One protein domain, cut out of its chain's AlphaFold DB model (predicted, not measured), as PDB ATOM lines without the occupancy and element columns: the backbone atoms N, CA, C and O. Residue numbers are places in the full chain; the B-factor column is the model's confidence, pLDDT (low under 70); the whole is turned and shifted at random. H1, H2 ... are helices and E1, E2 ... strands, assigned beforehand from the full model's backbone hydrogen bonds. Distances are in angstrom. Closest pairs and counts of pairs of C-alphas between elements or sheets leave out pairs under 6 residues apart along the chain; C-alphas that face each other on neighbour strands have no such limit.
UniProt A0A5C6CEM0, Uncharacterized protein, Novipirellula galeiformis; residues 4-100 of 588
ATOM      1  N   SER A   4     379.198 225.060 291.619       85.56
ATOM      2  CA  SER A   4     378.593 224.214 292.650       85.56
ATOM      3  C   SER A   4     378.685 224.846 294.036       85.56
ATOM      4  O   SER A   4     377.675 224.897 294.722       85.56
ATOM      5  N   ALA A   5     379.846 225.389 294.414       86.62
ATOM      6  CA  ALA A   5     380.044 226.010 295.727       86.62
ATOM      7  C   ALA A   5     379.141 227.239 295.917       86.62
ATOM      8  O   ALA A   5     378.535 227.415 296.968       86.62
ATOM      9  N   ILE A   6     378.980 228.050 294.863       92.50
ATOM     10  CA  ILE A   6     378.068 229.203 294.874       92.50
ATOM     11  C   ILE A   6     376.615 228.741 295.048       92.50
ATOM     12  O   ILE A   6     375.877 229.319 295.839       92.50
ATOM     13  N   LYS A   7     376.197 227.691 294.328       93.88
ATOM     14  CA  LYS A   7     374.834 227.143 294.439       93.88
ATOM     15  C   LYS A   7     374.566 226.547 295.815       93.88
ATOM     16  O   LYS A   7     373.477 226.737 296.338       93.88
ATOM     17  N   GLU A   8     375.538 225.844 296.381       90.94
ATOM     18  CA  GLU A   8     375.446 225.250 297.712       90.94
ATOM     19  C   GLU A   8     375.343 226.328 298.795       90.94
ATOM     20  O   GLU A   8     374.428 226.284 299.610       90.94
ATOM     21  N   ALA A   9     376.191 227.359 298.739       93.56
ATOM     22  CA  ALA A   9     376.129 228.492 299.662       93.56
ATOM     23  C   ALA A   9     374.845 229.333 299.503       93.56
ATOM     24  O   ALA A   9     374.376 229.943 300.463       93.56
ATOM     25  N   ALA A  10     374.266 229.366 298.299       95.12
ATOM     26  CA  ALA A  10     373.000 230.040 298.022       95.12
ATOM     27  C   ALA A  10     371.756 229.217 298.409       95.12
ATOM     28  O   ALA A  10     370.649 229.767 298.466       95.12
ATOM     29  N   ALA A  11     371.900 227.909 298.630       93.69
ATOM     30  CA  ALA A  11     370.780 227.017 298.892       93.69
ATOM     31  C   ALA A  11     370.065 227.404 300.197       93.69
ATOM     32  O   ALA A  11     370.691 227.630 301.229       93.69
ATOM     33  N   GLY A  12     368.738 227.536 300.144       90.75
ATOM     34  CA  GLY A  12     367.922 228.015 301.265       90.75
ATOM     35  C   GLY A  12     367.875 229.543 301.414       90.75
ATOM     36  O   GLY A  12     367.085 230.047 302.214       90.75
ATOM     37  N   ARG A  13     368.657 230.288 300.620       95.06
ATOM     38  CA  ARG A  13     368.670 231.763 300.566       95.06
ATOM     39  C   ARG A  13     368.404 232.312 299.161       95.06
ATOM     40  O   ARG A  13     368.582 233.504 298.916       95.06
ATOM     41  N   CYS A  14     367.971 231.475 298.214       94.56
ATOM     42  CA  CYS A  14     367.825 231.902 296.821       94.56
ATOM     43  C   CYS A  14     366.802 233.037 296.654       94.56
ATOM     44  O   CYS A  14     367.011 233.902 295.811       94.56
ATOM     45  N   ALA A  15     365.728 233.077 297.451       92.62
ATOM     46  CA  ALA A  15     364.738 234.158 297.404       92.62
ATOM     47  C   ALA A  15     365.332 235.523 297.759       92.62
ATOM     48  O   ALA A  15     365.092 236.507 297.060       92.62
ATOM     49  N   GLU A  16     366.132 235.552 298.822       94.81
ATOM     50  CA  GLU A  16     366.834 236.737 299.307       94.81
ATOM     51  C   GLU A  16     367.803 237.258 298.236       94.81
ATOM     52  O   GLU A  16     367.727 238.413 297.824       94.81
ATOM     53  N   ILE A  17     368.644 236.363 297.712       96.06
ATOM     54  CA  ILE A  17     369.675 236.681 296.718       96.06
ATOM     55  C   ILE A  17     369.049 237.144 295.395       96.06
ATOM     56  O   ILE A  17     369.473 238.145 294.822       96.06
ATOM     57  N   ILE A  18     368.033 236.435 294.890       94.62
ATOM     58  CA  ILE A  18     367.365 236.793 293.630       94.62
ATOM     59  C   ILE A  18     366.658 238.144 293.768       94.62
ATOM     60  O   ILE A  18     366.768 238.967 292.861       94.62
ATOM     61  N   GLY A  19     365.975 238.391 294.889       93.38
ATOM     62  CA  GLY A  19     365.320 239.674 295.145       93.38
ATOM     63  C   GLY A  19     366.303 240.841 295.266       93.38
ATOM     64  O   GLY A  19     365.970 241.957 294.887       93.38
ATOM     65  N   ALA A  20     367.522 240.587 295.751       95.62
ATOM     66  CA  ALA A  20     368.569 241.602 295.851       95.62
ATOM     67  C   ALA A  20     369.271 241.888 294.512       95.62
ATOM     68  O   ALA A  20     369.626 243.031 294.233       95.62
ATOM     69  N   LEU A  21     369.490 240.859 293.687       96.44
ATOM     70  CA  LEU A  21     370.314 240.955 292.475       96.44
ATOM     71  C   LEU A  21     369.513 241.113 291.177       96.44
ATOM     72  O   LEU A  21     370.101 241.240 290.104       96.44
ATOM     73  N   THR A  22     368.182 241.068 291.233       93.94
ATOM     74  CA  THR A  22     367.312 241.131 290.050       93.94
ATOM     75  C   THR A  22     366.092 242.017 290.322       93.94
ATOM     76  O   THR A  22     365.754 242.253 291.478       93.94
ATOM     77  N   PRO A  23     365.362 242.479 289.289       92.44
ATOM     78  CA  PRO A  23     364.107 243.214 289.476       92.44
ATOM     79  C   PRO A  23     362.925 242.318 289.896       92.44
ATOM     80  O   PRO A  23     361.776 242.760 289.854       92.44
ATOM     81  N   LEU A  24     363.163 241.044 290.222       89.94
ATOM     82  CA  LEU A  24     362.115 240.130 290.656       89.94
ATOM     83  C   LEU A  24     361.714 240.431 292.104       89.94
ATOM     84  O   LEU A  24     362.582 240.477 292.974       89.94
ATOM     85  N   PRO A  25     360.413 240.588 292.400       84.94
ATOM     86  CA  PRO A  25     359.988 240.774 293.774       84.94
ATOM     87  C   PRO A  25     360.182 239.471 294.562       84.94
ATOM     88  O   PRO A  25     359.962 238.369 294.058       84.94
ATOM     89  N   MET A  26     360.634 239.601 295.810       85.62
ATOM     90  CA  MET A  26     361.026 238.470 296.662       85.62
ATOM     91  C   MET A  26     359.876 237.477 296.899       85.62
ATOM     92  O   MET A  26     360.099 236.273 297.043       85.62
ATOM     93  N   ASP A  27     358.634 237.964 296.901       83.94
ATOM     94  CA  ASP A  27     357.444 237.145 297.107       83.94
ATOM     95  C   ASP A  27     357.179 236.157 295.964       83.94
ATOM     96  O   ASP A  27     356.634 235.093 296.240       83.94
ATOM     97  N   VAL A  28     357.664 236.413 294.744       84.50
ATOM     98  CA  VAL A  28     357.651 235.441 293.631       84.50
ATOM     99  C   VAL A  28     358.416 234.174 293.984       84.50
ATOM    100  O   VAL A  28     358.073 233.092 293.521       84.50
ATOM    101  N   VAL A  29     359.487 234.294 294.770       79.88
ATOM    102  CA  VAL A  29     360.361 233.157 295.087       79.88
ATOM    103  C   VAL A  29     359.861 232.395 296.318       79.88
ATOM    104  O   VAL A  29     360.097 231.194 296.434       79.88
ATOM    105  N   ILE A  30     359.152 233.084 297.219       76.19
ATOM    106  CA  ILE A  30     358.663 232.543 298.498       76.19
ATOM    107  C   ILE A  30     357.230 232.000 298.382       76.19
ATOM    108  O   ILE A  30     356.915 230.970 298.977       76.19
ATOM    109  N   LYS A  31     356.342 232.665 297.631       65.06
ATOM    110  CA  LYS A  31     354.940 232.257 297.476       65.06
ATOM    111  C   LYS A  31     354.771 231.420 296.214       65.06
ATOM    112  O   LYS A  31     355.052 231.868 295.111       65.06
ATOM    113  N   GLN A  32     354.211 230.221 296.360       62.16
ATOM    114  CA  GLN A  32     353.889 229.348 295.223       62.16
ATOM    115  C   GLN A  32     352.709 229.829 294.358       62.16
ATOM    116  O   GLN A  32     352.346 229.140 293.409       62.16
ATOM    117  N   ALA A  33     352.077 230.969 294.645       55.81
ATOM    118  CA  ALA A  33     350.862 231.354 293.937       55.81
ATOM    119  C   ALA A  33     350.571 232.856 294.024       55.81
ATOM    120  O   ALA A  33     349.935 233.305 294.972       55.81
ATOM    121  N   THR A  34     351.000 233.592 293.000       62.41
ATOM    122  CA  THR A  34     350.223 234.615 292.282       62.41
ATOM    123  C   THR A  34     350.920 234.867 290.945       62.41
ATOM    124  O   THR A  34     352.142 234.791 290.857       62.41
ATOM    125  N   ASP A  35     350.162 235.137 289.890       72.25
ATOM    126  CA  ASP A  35     350.713 235.507 288.588       72.25
ATOM    127  C   ASP A  35     351.414 236.874 288.695       72.25
ATOM    128  O   ASP A  35     350.759 237.915 288.738       72.25
ATOM    129  N   HIS A  36     352.748 236.890 288.760       83.25
ATOM    130  CA  HIS A  36     353.511 238.141 288.776       83.25
ATOM    131  C   HIS A  36     353.893 238.549 287.351       83.25
ATOM    132  O   HIS A  36     354.369 237.705 286.587       83.25
ATOM    133  N   PRO A  37     353.733 239.825 286.961       89.31
ATOM    134  CA  PRO A  37     354.155 240.281 285.645       89.31
ATOM    135  C   PRO A  37     355.674 240.153 285.512       89.31
ATOM    136  O   PRO A  37     356.437 240.631 286.350       89.31
ATOM    137  N   CYS A  38     356.134 239.514 284.439       90.00
ATOM    138  CA  CYS A  38     357.558 239.362 284.185       90.00
ATOM    139  C   CYS A  38     358.212 240.728 283.900       90.00
ATOM    140  O   CYS A  38     357.847 241.362 282.903       90.00
ATOM    141  N   PRO A  39     359.223 241.172 284.672       88.56
ATOM    142  CA  PRO A  39     359.866 242.464 284.428       88.56
ATOM    143  C   PRO A  39     360.649 242.487 283.107       88.56
ATOM    144  O   PRO A  39     360.766 243.534 282.477       88.56
ATOM    145  N   ARG A  40     361.124 241.326 282.632       87.00
ATOM    146  CA  ARG A  40     361.907 241.216 281.394       87.00
ATOM    147  C   ARG A  40     361.055 241.382 280.135       87.00
ATOM    148  O   ARG A  40     361.414 242.166 279.263       87.00
ATOM    149  N   CYS A  41     359.902 240.713 280.048       88.88
ATOM    150  CA  CYS A  41     358.952 240.931 278.947       88.88
ATOM    151  C   CYS A  41     357.882 241.983 279.271       88.88
ATOM    152  O   CYS A  41     356.826 242.001 278.640       88.88
ATOM    153  N   LYS A  42     358.150 242.862 280.249       88.75
ATOM    154  CA  LYS A  42     357.303 244.010 280.610       88.75
ATOM    155  C   LYS A  42     355.840 243.628 280.881       88.75
ATOM    156  O   LYS A  42     354.919 244.304 280.439       88.75
ATOM    157  N   GLY A  43     355.629 242.509 281.571       82.31
ATOM    158  CA  GLY A  43     354.301 242.018 281.940       82.31
ATOM    159  C   GLY A  43     353.533 241.306 280.826       82.31
ATOM    160  O   GLY A  43     352.398 240.908 281.057       82.31
ATOM    161  N   SER A  44     354.133 241.061 279.651       82.75
ATOM    162  CA  SER A  44     353.467 240.301 278.577       82.75
ATOM    163  C   SER A  44     353.193 238.831 278.939       82.75
ATOM    164  O   SER A  44     352.517 238.122 278.200       82.75
ATOM    165  N   SER A  45     353.765 238.349 280.044       85.94
ATOM    166  CA  SER A  45     353.459 237.049 280.631       85.94
ATOM    167  C   SER A  45     353.783 237.031 282.121       85.94
ATOM    168  O   SER A  45     354.387 237.968 282.651       85.94
ATOM    169  N   VAL A  46     353.407 235.933 282.765       88.50
ATOM    170  CA  VAL A  46     353.562 235.716 284.200       88.50
ATOM    171  C   VAL A  46     354.834 234.929 284.504       88.50
ATOM    172  O   VAL A  46     355.274 234.118 283.681       88.50
ATOM    173  N   ILE A  47     355.421 235.175 285.670       90.38
ATOM    174  CA  ILE A  47     356.511 234.374 286.231       90.38
ATOM    175  C   ILE A  47     356.018 233.505 287.381       90.38
ATOM    176  O   ILE A  47     355.100 233.894 288.099       90.38
ATOM    177  N   TRP A  48     356.640 232.341 287.561       90.12
ATOM    178  CA  TRP A  48     356.358 231.443 288.681       90.12
ATOM    179  C   TRP A  48     357.629 230.715 289.144       90.12
ATOM    180  O   TRP A  48     358.513 230.425 288.324       90.12
ATOM    181  N   PRO A  49     357.741 230.419 290.449       90.38
ATOM    182  CA  PRO A  49     358.821 229.605 290.990       90.38
ATOM    183  C   PRO A  49     358.619 228.123 290.639       90.38
ATOM    184  O   PRO A  49     357.490 227.632 290.583       90.38
ATOM    185  N   ASP A  50     359.708 227.379 290.438       88.69
ATOM    186  CA  ASP A  50     359.641 225.909 290.426       88.69
ATOM    187  C   ASP A  50     359.443 225.407 291.864       88.69
ATOM    188  O   ASP A  50     360.164 225.814 292.775       88.69
ATOM    189  N   SER A  51     358.429 224.570 292.073       87.00
ATOM    190  CA  SER A  51     358.033 224.047 293.384       87.00
ATOM    191  C   SER A  51     358.670 222.698 293.729       87.00
ATOM    192  O   SER A  51     358.509 222.217 294.851       87.00
ATOM    193  N   ARG A  52     359.376 222.071 292.781       83.81
ATOM    194  CA  ARG A  52     360.038 220.771 292.975       83.81
ATOM    195  C   ARG A  52     361.279 220.910 293.857       83.81
ATOM    196  O   ARG A  52     361.772 222.006 294.067       83.81
ATOM    197  N   ASP A  53     361.787 219.795 294.376       82.81
ATOM    198  CA  ASP A  53     363.103 219.722 295.036       82.81
ATOM    199  C   ASP A  53     363.329 220.753 296.172       82.81
ATOM    200  O   ASP A  53     364.416 221.311 296.310       82.81
ATOM    201  N   GLY A  54     362.301 221.041 296.981       80.94
ATOM    202  CA  GLY A  54     362.377 222.038 298.063       80.94
ATOM    203  C   GLY A  54     362.057 223.478 297.638       80.94
ATOM    204  O   GLY A  54     362.090 224.386 298.466       80.94
ATOM    205  N   GLY A  55     361.692 223.685 296.371       87.31
ATOM    206  CA  GLY A  55     361.188 224.939 295.824       87.31
ATOM    207  C   GLY A  55     362.272 225.938 295.414       87.31
ATOM    208  O   GLY A  55     363.468 225.764 295.655       87.31
ATOM    209  N   ALA A  56     361.846 227.052 294.813       88.62
ATOM    210  CA  ALA A  56     362.750 228.068 294.279       88.62
ATOM    211  C   ALA A  56     363.682 228.701 295.318       88.62
ATOM    212  O   ALA A  56     364.747 229.176 294.937       88.62
ATOM    213  N   ASN A  57     363.361 228.656 296.612       91.81
ATOM    214  CA  ASN A  57     364.299 229.100 297.641       91.81
ATOM    215  C   ASN A  57     365.499 228.143 297.831       91.81
ATOM    216  O   ASN A  57     366.561 228.570 298.278       91.81
ATOM    217  N   GLN A  58     365.351 226.868 297.459       90.94
ATOM    218  CA  GLN A  58     366.410 225.863 297.545       90.94
ATOM    219  C   GLN A  58     367.336 225.890 296.326       90.94
ATOM    220  O   GLN A  58     368.551 225.837 296.479       90.94
ATOM    221  N   HIS A  59     366.776 225.957 295.115       91.25
ATOM    222  CA  HIS A  59     367.549 225.811 293.872       91.25
ATOM    223  C   HIS A  59     367.556 227.068 292.979       91.25
ATOM    224  O   HIS A  59     368.258 227.101 291.967       91.25
ATOM    225  N   GLY A  60     366.753 228.088 293.295       93.38
ATOM    226  CA  GLY A  60     366.713 229.366 292.576       93.38
ATOM    227  C   GLY A  60     366.108 229.315 291.175       93.38
ATOM    228  O   GLY A  60     366.460 230.149 290.351       93.38
ATOM    229  N   ARG A  61     365.233 228.349 290.862       93.56
ATOM    230  CA  ARG A  61     364.662 228.189 289.508       93.56
ATOM    231  C   ARG A  61     363.372 228.982 289.386       93.56
ATOM    232  O   ARG A  61     362.414 228.710 290.109       93.56
ATOM    233  N   ILE A  62     363.343 229.901 288.427       91.12
ATOM    234  CA  ILE A  62     362.169 230.715 288.099       91.12
ATOM    235  C   ILE A  62     361.873 230.565 286.606       91.12
ATOM    236  O   ILE A  62     362.780 230.432 285.780       91.12
ATOM    237  N   ALA A  63     360.588 230.536 286.266       90.38
ATOM    238  CA  ALA A  63     360.095 230.441 284.901       90.38
ATOM    239  C   ALA A  63     359.291 231.685 284.513       90.38
ATOM    240  O   ALA A  63     358.719 232.360 285.361       90.38
ATOM    241  N   CYS A  64     359.222 231.950 283.214       90.31
ATOM    242  CA  CYS A  64     358.390 232.943 282.557       90.31
ATOM    243  C   CYS A  64     357.774 232.305 281.304       90.31
ATOM    244  O   CYS A  64     358.492 231.671 280.526       90.31
ATOM    245  N   ARG A  65     356.469 232.491 281.051       88.81
ATOM    246  CA  ARG A  65     355.813 231.810 279.911       88.81
ATOM    247  C   ARG A  65     356.412 232.246 278.579       88.81
ATOM    248  O   ARG A  65     356.491 231.433 277.668       88.81
ATOM    249  N   ASN A  66     356.856 233.501 278.501       88.62
ATOM    250  CA  ASN A  66     357.452 234.072 277.302       88.62
ATOM    251  C   ASN A  66     358.990 234.009 277.310       88.62
ATOM    252  O   ASN A  66     359.591 233.470 276.393       88.62
ATOM    253  N   CYS A  67     359.650 234.524 278.355       83.81
ATOM    254  CA  CYS A  67     361.119 234.661 278.347       83.81
ATOM    255  C   CYS A  67     361.859 233.327 278.492       83.81
ATOM    256  O   CYS A  67     363.018 233.221 278.107       83.81
ATOM    257  N   THR A  68     361.220 232.317 279.087       82.44
ATOM    258  CA  THR A  68     361.884 231.046 279.384       82.44
ATOM    259  C   THR A  68     361.235 229.850 278.700       82.44
ATOM    260  O   THR A  68     361.400 228.724 279.168       82.44
ATOM    261  N   ASP A  69     360.508 230.082 277.603       85.00
ATOM    262  CA  ASP A  69     359.802 229.047 276.833       85.00
ATOM    263  C   ASP A  69     358.904 228.170 277.714       85.00
ATOM    264  O   ASP A  69     358.832 226.947 277.563       85.00
ATOM    265  N   ASN A  70     358.260 228.800 278.700       84.88
ATOM    266  CA  ASN A  70     357.399 228.138 279.671       84.88
ATOM    267  C   ASN A  70     358.097 227.040 280.505       84.88
ATOM    268  O   ASN A  70     357.454 226.104 280.982       84.88
ATOM    269  N   ARG A  71     359.422 227.133 280.685       84.31
ATOM    270  CA  ARG A  71     360.227 226.188 281.473       84.31
ATOM    271  C   ARG A  71     361.049 226.928 282.533       84.31
ATOM    272  O   ARG A  71     361.639 227.960 282.210       84.31
ATOM    273  N   PRO A  72     361.139 226.426 283.777       81.56
ATOM    274  CA  PRO A  72     362.048 226.991 284.773       81.56
ATOM    275  C   PRO A  72     363.494 226.951 284.279       81.56
ATOM    276  O   PRO A  72     363.952 225.917 283.786       81.56
ATOM    277  N   LYS A  73     364.219 228.069 284.384       75.56
ATOM    278  CA  LYS A  73     365.628 228.117 283.972       75.56
ATOM    279  C   LYS A  73     366.524 227.555 285.075       75.56
ATOM    280  O   LYS A  73     366.487 228.017 286.208       75.56
ATOM    281  N   GLY A  74     367.343 226.575 284.684       82.31
ATOM    282  CA  GLY A  74     368.587 226.138 285.327       82.31
ATOM    283  C   GLY A  74     368.621 226.108 286.856       82.31
ATOM    284  O   GLY A  74     368.155 225.161 287.481       82.31
ATOM    285  N   ASP A  75     369.289 227.099 287.432       92.69
ATOM    286  CA  ASP A  75     369.637 227.267 288.844       92.69
ATOM    287  C   ASP A  75     369.668 228.770 289.181       92.69
ATOM    288  O   ASP A  75     369.421 229.606 288.309       92.69
ATOM    289  N   ILE A  76     370.002 229.127 290.425       95.31
ATOM    290  CA  ILE A  76     370.092 230.528 290.864       95.31
ATOM    291  C   ILE A  76     370.964 231.409 289.951       95.31
ATOM    292  O   ILE A  76     370.575 232.535 289.647       95.31
ATOM    293  N   ILE A  77     372.098 230.901 289.456       95.12
ATOM    294  CA  ILE A  77     373.005 231.659 288.579       95.12
ATOM    295  C   ILE A  77     372.296 231.973 287.264       95.12
ATOM    296  O   ILE A  77     372.333 233.105 286.787       95.12
ATOM    297  N   SER A  78     371.597 230.984 286.710       93.81
ATOM    298  CA  SER A  78     370.827 231.140 285.476       93.81
ATOM    299  C   SER A  78     369.661 232.108 285.627       93.81
ATOM    300  O   SER A  78     369.401 232.891 284.716       93.81
ATOM    301  N   THR A  79     368.986 232.089 286.773       94.25
ATOM    302  CA  THR A  79     367.908 233.032 287.075       94.25
ATOM    303  C   THR A  79     368.436 234.457 287.203       94.25
ATOM    304  O   THR A  79     367.888 235.361 286.575       94.25
ATOM    305  N   VAL A  80     369.533 234.677 287.935       95.12
ATOM    306  CA  VAL A  80     370.147 236.011 288.032       95.12
ATOM    307  C   VAL A  80     370.648 236.480 286.665       95.12
ATOM    308  O   VAL A  80     370.398 237.622 286.295       95.12
ATOM    309  N   ALA A  81     371.275 235.609 285.870       93.50
ATOM    310  CA  ALA A  81     371.714 235.935 284.511       93.50
ATOM    311  C   ALA A  81     370.554 236.403 283.633       93.50
ATOM    312  O   ALA A  81     370.619 237.462 283.007       93.50
ATOM    313  N   GLU A  82     369.458 235.648 283.647       91.81
ATOM    314  CA  GLU A  82     368.283 235.945 282.843       91.81
ATOM    315  C   GLU A  82     367.603 237.251 283.287       91.81
ATOM    316  O   GLU A  82     367.319 238.116 282.461       91.81
ATOM    317  N   PHE A  83     367.346 237.446 284.577       91.75
ATOM    318  CA  PHE A  83     366.528 238.580 285.021       91.75
ATOM    319  C   PHE A  83     367.319 239.862 285.303       91.75
ATOM    320  O   PHE A  83     366.734 240.940 285.221       91.75
ATOM    321  N   ALA A  84     368.629 239.778 285.553       93.50
ATOM    322  CA  ALA A  84     369.508 240.946 285.655       93.50
ATOM    323  C   ALA A  84     370.154 241.346 284.313       93.50
ATOM    324  O   ALA A  84     370.812 242.380 284.240       93.50
ATOM    325  N   GLY A  85     369.995 240.542 283.252       91.75
ATOM    326  CA  GLY A  85     370.634 240.799 281.956       91.75
ATOM    327  C   GLY A  85     372.158 240.646 282.000       91.75
ATOM    328  O   GLY A  85     372.880 241.381 281.328       91.75
ATOM    329  N   LEU A  86     372.652 239.710 282.811       93.38
ATOM    330  CA  LEU A  86     374.074 239.452 283.024       93.38
ATOM    331  C   LEU A  86     374.512 238.161 282.318       93.38
ATOM    332  O   LEU A  86     373.715 237.260 282.058       93.38
ATOM    333  N   SER A  87     375.811 238.037 282.034       90.44
ATOM    334  CA  SER A  87     376.390 236.743 281.663       90.44
ATOM    335  C   SER A  87     376.418 235.806 282.876       90.44
ATOM    336  O   SER A  87     376.529 236.266 284.009       90.44
ATOM    337  N   GLN A  88     376.408 234.488 282.654       90.56
ATOM    338  CA  GLN A  88     376.497 233.485 283.732       90.56
ATOM    339  C   GLN A  88     377.687 233.728 284.678       90.56
ATOM    340  O   GLN A  88     377.543 233.627 285.892       90.56
ATOM    341  N   GLY A  89     378.853 234.102 284.135       88.38
ATOM    342  CA  GLY A  89     380.036 234.427 284.938       88.38
ATOM    343  C   GLY A  89     379.857 235.685 285.793       88.38
ATOM    344  O   GLY A  89     380.212 235.676 286.970       88.38
ATOM    345  N   ASN A  90     379.248 236.742 285.241       91.88
ATOM    346  CA  ASN A  90     378.966 237.969 285.992       91.88
ATOM    347  C   ASN A  90     377.880 237.754 287.052       91.88
ATOM    348  O   ASN A  90     377.989 238.297 288.146       91.88
ATOM    349  N   SER A  91     376.868 236.934 286.770       94.44
ATOM    350  CA  SER A  91     375.847 236.556 287.750       94.44
ATOM    351  C   SER A  91     376.430 235.750 288.894       94.44
ATOM    352  O   SER A  91     376.154 236.041 290.050       94.44
ATOM    353  N   ALA A  92     377.268 234.761 288.591       93.06
ATOM    354  CA  ALA A  92     377.922 233.967 289.614       93.06
ATOM    355  C   ALA A  92     378.863 234.826 290.477       93.06
ATOM    356  O   ALA A  92     378.871 234.676 291.693       93.06
ATOM    357  N   ARG A  93     379.570 235.789 289.868       91.62
ATOM    358  CA  ARG A  93     380.357 236.808 290.575       91.62
ATOM    359  C   ARG A  93     379.492 237.679 291.496       91.62
ATOM    360  O   ARG A  93     379.845 237.838 292.654       91.62
ATOM    361  N   ALA A  94     378.359 238.188 291.013       95.12
ATOM    362  CA  ALA A  94     377.440 238.994 291.819       95.12
ATOM    363  C   ALA A  94     376.844 238.201 292.998       95.12
ATOM    364  O   ALA A  94     376.709 238.730 294.095       95.12
ATOM    365  N   ILE A  95     376.529 236.918 292.791       95.25
ATOM    366  CA  ILE A  95     376.051 236.033 293.863       95.25
ATOM    367  C   ILE A  95     377.170 235.744 294.871       95.25
ATOM    368  O   ILE A  95     376.920 235.759 296.072       95.25
ATOM    369  N   ALA A  96     378.396 235.483 294.408       93.38
ATOM    370  CA  ALA A  96     379.540 235.248 295.285       93.38
ATOM    371  C   ALA A  96     379.844 236.474 296.160       93.38
ATOM    372  O   ALA A  96     380.007 236.319 297.367       93.38
ATOM    373  N   ASP A  97     379.831 237.671 295.567       94.25
ATOM    374  CA  ASP A  97     379.989 238.949 296.269       94.25
ATOM    375  C   ASP A  97     378.885 239.149 297.320       94.25
ATOM    376  O   ASP A  97     379.175 239.390 298.490       94.25
ATOM    377  N   TYR A  98     377.621 238.908 296.948       96.12
ATOM    378  CA  TYR A  98     376.487 238.957 297.879       96.12
ATOM    379  C   TYR A  98     376.645 237.996 299.070       96.12
ATOM    380  O   TYR A  98     376.279 238.317 300.200       96.12
ATOM    381  N   LEU A  99     377.183 236.800 298.827       94.69
ATOM    382  CA  LEU A  99     377.407 235.777 299.851       94.69
ATOM    383  C   LEU A  99     378.693 235.996 300.666       94.69
ATOM    384  O   LEU A  99     378.937 235.231 301.599       94.69
ATOM    385  N   GLY A 100     379.515 236.997 300.333       93.25
ATOM    386  CA  GLY A 100     380.820 237.219 300.960       93.25
ATOM    387  C   GLY A 100     381.832 236.105 300.671       93.25
ATOM    388  O   GLY A 100     382.736 235.867 301.473       93.25
TER     389      GLY A 100
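Overview. This is residues 4 to 100 of the 588 residues of an uncharacterized protein of Novipirellula galeiformis (UniProt A0A5C6CEM0). A small cluster of crossed helices makes one end of the domain, and a two-stranded ribbon with long loops makes the other. In the cluster, H2 and H5 run roughly side by side, and H6 crosses both, with H1 beside its far end; the short helices H3 and H4 lie between H2 and the ribbon of E1 and E2. The 97 printed residues hold six named helices and two named strands, in the order H1 H2 H3 E1 H4 E2 H5 H6. The sheet, E1 - E2, is antiparallel, and the class is mostly helix, with 43 residues in helices and 7 in strands. The whole is compact, with a radius of gyration of the C-alphas of 11.9 A and spans of 35 by 26 by 19 A.

Along the chain. Strand E1 is residues 46 to 49, 10.5 A long from C-alpha 46 at (353.562, 235.716, 284.200), and E2 is residues 62 to 64. The short helices are H3, residues 27 to 30, and H4, residues 56 to 59. H2 is residues 14 to 21, 10.3 A, and H5 is residues 76 to 84, 11.7 A. H1 is residues 4 to 10, 9.7 A, and begins at C-alpha 4 at (378.593, 224.214, 292.650). H6, residues 88 to 98, is the longest helix at 15.2 A and ends at C-alpha 98 at (376.487, 238.957, 297.879).

Arrangement. E1 and E2 are antiparallel neighbours at 161 degrees, with N 48 and O 63 at 3.0 A and N 63 and O 48 at 2.9 A, both within hydrogen-bond range. Residues 36 to 37 pair antiparallel with residues 46 to 47 of E1. The closest C-alphas of H3 and E1, Val 29 and Pro 49, are 5.6 A apart. H2 is the hub, touching four helices. It touches H3 at Ala 15 and Val 29, C-alphas 5.1 A apart, and H4 at Cys 14 and Asn 57, 4.6 A. H2 and H5 touch, the C-alphas of Ile 18 and Val 80 being 6.3 A apart, and run the same way at a shallow tilt of 32 degrees, only just short of steep. H5 and H6 touch about perpendicular, at 78 degrees, with the C-alphas of Ala 81 and Ser 91 5.3 A apart. H1 touches H6 at a steep tilt of 44 degrees, with the C-alphas of Ile 6 and Ala 96 6.2 A apart. E1 is apart from H5 and H6, for instance. In H1, H2, H5 and H6 every O i to N i+4 pair is within hydrogen-bond range; H3 and H4 are too short for such a pair.

Size, cuts and confidence. The farthest C-alphas, those of Ser 44 and Gly 100, are 35.5 A apart. The printed part has no cut. The links from H3 to E1, 15 residues, and from E2 to H5, 11 residues, are long. Mean pLDDT of the printed part is 88.5; residues 31 to 34 are under 70.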